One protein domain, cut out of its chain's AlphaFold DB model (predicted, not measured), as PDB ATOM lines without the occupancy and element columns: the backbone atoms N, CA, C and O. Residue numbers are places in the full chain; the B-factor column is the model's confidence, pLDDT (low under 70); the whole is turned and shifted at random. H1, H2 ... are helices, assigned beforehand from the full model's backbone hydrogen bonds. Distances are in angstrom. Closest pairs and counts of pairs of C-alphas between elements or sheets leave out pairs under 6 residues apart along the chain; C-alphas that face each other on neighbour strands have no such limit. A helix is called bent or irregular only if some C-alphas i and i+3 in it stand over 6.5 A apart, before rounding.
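What this domain is: This is residues 61 to 101 of the 118 residues of a protein of Candidatus Poseidoniales archaeon (UniProt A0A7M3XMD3). A small hairpin of two short helices, H3 and H2, running back and forth, makes the core, with a short, only just irregular helix, H1, near H2 and away from H3. Residues 69 to 75 lead from H1 to the first residue of H2, and residues 97 to 101 run on past H3 as a tail. The printed part has 41 residues with three named helices, H1, H2 and H3 in chain order, and no named strand: the class is all helix. It is compact, with a radius of gyration of the C-alphas of 10.3 A, and spans 30 by 23 by 13 A.

Where its parts are: Find C-alpha 88 at (3.368, 143.043, 16.679); from there H3, residues 88 to 96, runs 11.9 A to C-alpha 96 at (-4.278, 134.047, 15.242). H2, residues 76 to 83, is 10.7 A long. Look for C-alpha 63 at (14.352, 143.123, 12.162), where H1, residues 63 to 68, begins its 10.8 A; it is only just irregular, with C-alphas 63 and 66 at 6.51 A.

How they stand to each other: Look first at H3 and H2, a helical hairpin: they touch, and their closest C-alphas are those of Ala 91 and Ala 82, 4.4 A apart. They run opposite ways at a shallow tilt of 22 degrees. Going outward, H1 and H2 are close but not clearly touching, their closest C-alphas being those of Trp 66 and Ile 83, 6.1 A apart. They run opposite ways at a steep tilt of 51 degrees. H1 and H3 are apart. In H3 every O i to N i+4 pair is within hydrogen-bond range; in H2 3 of 4 are, and in H1 0 of 2, beside 1 of 3 O i to N i+3 pairs.

The domain as a whole: The two C-alphas farthest apart are those of Ala 64 and Arg 100, 30.3 A. The printed part has no cut; the link from H2 to H3 is tight, and that from H1 to H2 is short. Mean pLDDT of the printed part is 80.7, and you will find values under 70 at residues 98 to 101.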
ATOM      1  N   ILE A  61       8.832 147.332  14.331       88.56
ATOM      2  CA  ILE A  61       9.732 146.419  15.027       88.56
ATOM      3  C   ILE A  61      11.049 146.315  14.243       88.56
ATOM      4  O   ILE A  61      11.019 146.028  13.042       88.56
ATOM      5  N   PRO A  62      12.213 146.501  14.894       86.50
ATOM      6  CA  PRO A  62      13.510 146.214  14.290       86.50
ATOM      7  C   PRO A  62      13.633 144.744  13.876       86.50
ATOM      8  O   PRO A  62      13.243 143.846  14.617       86.50
ATOM      9  N   GLU A  63      14.250 144.478  12.727       77.38
ATOM     10  CA  GLU A  63      14.352 143.123  12.162       77.38
ATOM     11  C   GLU A  63      14.994 142.111  13.135       77.38
ATOM     12  O   GLU A  63      14.503 140.993  13.287       77.38
ATOM     13  N   ALA A  64      16.003 142.547  13.898       82.44
ATOM     14  CA  ALA A  64      16.705 141.730  14.891       82.44
ATOM     15  C   ALA A  64      15.874 141.384  16.147       82.44
ATOM     16  O   ALA A  64      16.281 140.557  16.963       82.44
ATOM     17  N   THR A  65      14.705 142.002  16.358       83.25
ATOM     18  CA  THR A  65      13.869 141.713  17.538       83.25
ATOM     19  C   THR A  65      13.362 140.268  17.533       83.25
ATOM     20  O   THR A  65      13.222 139.663  18.597       83.25
ATOM     21  N   TRP A  66      13.143 139.684  16.352       78.88
ATOM     22  CA  TRP A  66      12.637 138.318  16.206       78.88
ATOM     23  C   TRP A  66      13.672 137.229  16.511       78.88
ATOM     24  O   TRP A  66      13.284 136.088  16.775       78.88
ATOM     25  N   ASP A  67      14.963 137.564  16.536       79.62
ATOM     26  CA  ASP A  67      16.049 136.602  16.769       79.62
ATOM     27  C   ASP A  67      15.998 135.991  18.174       79.62
ATOM     28  O   ASP A  67      16.409 134.852  18.387       79.62
ATOM     29  N   ASN A  68      15.419 136.723  19.128       78.44
ATOM     30  CA  ASN A  68      15.258 136.282  20.512       78.44
ATOM     31  C   ASN A  68      13.962 135.488  20.749       78.44
ATOM     32  O   ASN A  68      13.713 135.024  21.863       78.44
ATOM     33  N   VAL A  69      13.112 135.336  19.728       76.75
ATOM     34  CA  VAL A  69      11.844 134.610  19.847       76.75
ATOM     35  C   VAL A  69      12.074 133.133  19.546       76.75
ATOM     36  O   VAL A  69      12.479 132.755  18.444       76.75
ATOM     37  N   GLY A  70      11.783 132.288  20.541       77.00
ATOM     38  CA  GLY A  70      11.920 130.837  20.440       77.00
ATOM     39  C   GLY A  70      11.209 130.260  19.211       77.00
ATOM     40  O   GLY A  70      10.132 130.711  18.823       77.00
ATOM     41  N   ASN A  71      11.825 129.249  18.596       77.00
ATOM     42  CA  ASN A  71      11.307 128.565  17.413       77.00
ATOM     43  C   ASN A  71      10.828 127.153  17.785       77.00
ATOM     44  O   ASN A  71      11.626 126.217  17.718       77.00
ATOM     45  N   PRO A  72       9.567 126.983  18.215       77.50
ATOM     46  CA  PRO A  72       9.046 125.658  18.499       77.50
ATOM     47  C   PRO A  72       8.908 124.840  17.208       77.50
ATOM     48  O   PRO A  72       8.617 125.363  16.128       77.50
ATOM     49  N   GLU A  73       9.135 123.535  17.320       76.81
ATOM     50  CA  GLU A  73       9.058 122.615  16.188       76.81
ATOM     51  C   GLU A  73       7.622 122.505  15.647       76.81
ATOM     52  O   GLU A  73       6.641 122.649  16.373       76.81
ATOM     53  N   GLY A  74       7.486 122.269  14.339       75.31
ATOM     54  CA  GLY A  74       6.183 122.065  13.690       75.31
ATOM     55  C   GLY A  74       5.444 123.334  13.239       75.31
ATOM     56  O   GLY A  74       4.443 123.215  12.538       75.31
ATOM     57  N   ILE A  75       5.944 124.543  13.540       74.12
ATOM     58  CA  ILE A  75       5.295 125.814  13.140       74.12
ATOM     59  C   ILE A  75       6.117 126.689  12.177       74.12
ATOM     60  O   ILE A  75       5.855 127.886  12.044       74.12
ATOM     61  N   GLY A  76       7.093 126.114  11.466       70.75
ATOM     62  CA  GLY A  76       8.041 126.867  10.627       70.75
ATOM     63  C   GLY A  76       7.383 127.830   9.626       70.75
ATOM     64  O   GLY A  76       7.773 128.992   9.536       70.75
ATOM     65  N   ASN A  77       6.314 127.396   8.945       79.44
ATOM     66  CA  ASN A  77       5.564 128.240   8.001       79.44
ATOM     67  C   ASN A  77       4.869 129.435   8.668       79.44
ATOM     68  O   ASN A  77       4.698 130.478   8.035       79.44
ATOM     69  N   LEU A  78       4.431 129.278   9.919       80.19
ATOM     70  CA  LEU A  78       3.777 130.343  10.668       80.19
ATOM     71  C   LEU A  78       4.805 131.353  11.174       80.19
ATOM     72  O   LEU A  78       4.612 132.556  11.008       80.19
ATOM     73  N   ARG A  79       5.934 130.857  11.693       82.00
ATOM     74  CA  ARG A  79       7.049 131.690  12.144       82.00
ATOM     75  C   ARG A  79       7.592 132.558  11.014       82.00
ATOM     76  O   ARG A  79       7.649 133.767  11.188       82.00
ATOM     77  N   SER A  80       7.909 131.983   9.851       84.19
ATOM     78  CA  SER A  80       8.454 132.745   8.714       84.19
ATOM     79  C   SER A  80       7.530 133.874   8.249       84.19
ATOM     80  O   SER A  80       8.001 134.915   7.807       84.19
ATOM     81  N   LYS A  81       6.209 133.691   8.370       86.25
ATOM     82  CA  LYS A  81       5.231 134.736   8.041       86.25
ATOM     83  C   LYS A  81       5.133 135.804   9.128       86.25
ATOM     84  O   LYS A  81       4.992 136.971   8.789       86.25
ATOM     85  N   ALA A  82       5.201 135.416  10.400       86.12
ATOM     86  CA  ALA A  82       5.124 136.345  11.523       86.12
ATOM     87  C   ALA A  82       6.376 137.232  11.638       86.12
ATOM     88  O   ALA A  82       6.243 138.429  11.853       86.12
ATOM     89  N   ILE A  83       7.579 136.684  11.428       86.38
ATOM     90  CA  ILE A  83       8.832 137.463  11.496       86.38
ATOM     91  C   ILE A  83       8.989 138.459  10.338       86.38
ATOM     92  O   ILE A  83       9.722 139.430  10.456       86.38
ATOM     93  N   ALA A  84       8.292 138.235   9.219       87.06
ATOM     94  CA  ALA A  84       8.278 139.160   8.085       87.06
ATOM     95  C   ALA A  84       7.390 140.396   8.333       87.06
ATOM     96  O   ALA A  84       7.356 141.320   7.516       87.06
ATOM     97  N   CYS A  85       6.628 140.407   9.429       88.69
ATOM     98  CA  CYS A  85       5.764 141.514   9.797       88.69
ATOM     99  C   CYS A  85       6.554 142.658  10.441       88.69
ATOM    100  O   CYS A  85       7.499 142.444  11.197       88.69
ATOM    101  N   LYS A  86       6.105 143.890  10.177       91.06
ATOM    102  CA  LYS A  86       6.717 145.114  10.712       91.06
ATOM    103  C   LYS A  86       6.158 145.538  12.066       91.06
ATOM    104  O   LYS A  86       6.780 146.352  12.723       91.06
ATOM    105  N   SER A  87       5.024 144.987  12.496       92.31
ATOM    106  CA  SER A  87       4.402 145.311  13.784       92.31
ATOM    107  C   SER A  87       3.976 144.053  14.535       92.31
ATOM    108  O   SER A  87       3.726 143.002  13.933       92.31
ATOM    109  N   LEU A  88       3.825 144.163  15.857       91.06
ATOM    110  CA  LEU A  88       3.368 143.043  16.679       91.06
ATOM    111  C   LEU A  88       1.915 142.694  16.353       91.06
ATOM    112  O   LEU A  88       1.560 141.520  16.299       91.06
ATOM    113  N   SER A  89       1.082 143.702  16.086       92.00
ATOM    114  CA  SER A  89      -0.316 143.521  15.696       92.00
ATOM    115  C   SER A  89      -0.461 142.661  14.438       92.00
ATOM    116  O   SER A  89      -1.245 141.712  14.435       92.00
ATOM    117  N   SER A  90       0.337 142.923  13.399       90.44
ATOM    118  CA  SER A  90       0.304 142.149  12.153       90.44
ATOM    119  C   SER A  90       0.863 140.734  12.326       90.44
ATOM    120  O   SER A  90       0.268 139.777  11.823       90.44
ATOM    121  N   ALA A  91       1.936 140.574  13.109       89.69
ATOM    122  CA  ALA A  91       2.483 139.261  13.449       89.69
ATOM    123  C   ALA A  91       1.468 138.402  14.229       89.69
ATOM    124  O   ALA A  91       1.248 137.234  13.903       89.69
ATOM    125  N   LEU A  92       0.793 138.988  15.225       89.38
ATOM    126  CA  LEU A  92      -0.259 138.316  15.989       89.38
ATOM    127  C   LEU A  92      -1.438 137.927  15.101       89.38
ATOM    128  O   LEU A  92      -1.972 136.832  15.248       89.38
ATOM    129  N   GLU A  93      -1.822 138.773  14.148       89.12
ATOM    130  CA  GLU A  93      -2.866 138.445  13.182       89.12
ATOM    131  C   GLU A  93      -2.512 137.197  12.365       89.12
ATOM    132  O   GLU A  93      -3.340 136.303  12.208       89.12
ATOM    133  N   VAL A  94      -1.269 137.090  11.885       87.56
ATOM    134  CA  VAL A  94      -0.779 135.896  11.181       87.56
ATOM    135  C   VAL A  94      -0.904 134.653  12.064       87.56
ATOM    136  O   VAL A  94      -1.437 133.640  11.606       87.56
ATOM    137  N   CYS A  95      -0.483 134.750  13.327       84.88
ATOM    138  CA  CYS A  95      -0.568 133.672  14.316       84.88
ATOM    139  C   CYS A  95      -2.007 133.273  14.668       84.88
ATOM    140  O   CYS A  95      -2.294 132.094  14.874       84.88
ATOM    141  N   LEU A  96      -2.926 134.237  14.717       83.50
ATOM    142  CA  LEU A  96      -4.278 134.047  15.242       83.50
ATOM    143  C   LEU A  96      -5.353 133.883  14.163       83.50
ATOM    144  O   LEU A  96      -6.473 133.510  14.502       83.50
ATOM    145  N   ARG A  97      -5.048 134.079  12.872       77.69
ATOM    146  CA  ARG A  97      -6.012 133.962  11.753       77.69
ATOM    147  C   ARG A  97      -6.787 132.637  11.709       77.69
ATOM    148  O   ARG A  97      -7.906 132.615  11.208       77.69
ATOM    149  N   GLY A  98      -6.214 131.545  12.223       64.50
ATOM    150  CA  GLY A  98      -6.881 130.239  12.352       64.50
ATOM    151  C   GLY A  98      -7.475 129.952  13.737       64.50
ATOM    152  O   GLY A  98      -8.210 128.981  13.912       64.50
ATOM    153  N   CYS A  99      -7.179 130.787  14.734       60.28
ATOM    154  CA  CYS A  99      -7.632 130.602  16.105       60.28
ATOM    155  C   CYS A  99      -9.065 131.124  16.260       60.28
ATOM    156  O   CYS A  99      -9.320 132.327  16.275       60.28
ATOM    157  N   ARG A 100     -10.021 130.213  16.470       51.72
ATOM    158  CA  ARG A 100     -11.443 130.543  16.703       51.72
ATOM    159  C   ARG A 100     -11.729 131.342  17.981       51.72
ATOM    160  O   ARG A 100     -12.881 131.686  18.235       51.72
ATOM    161  N   CYS A 101     -10.709 131.616  18.790       51.28
ATOM    162  CA  CYS A 101     -10.827 132.357  20.042       51.28
ATOM    163  C   CYS A 101     -10.837 133.884  19.843       51.28
ATOM    164  O   CYS A 101     -11.252 134.594  20.753       51.28
TER     165      CYS A 101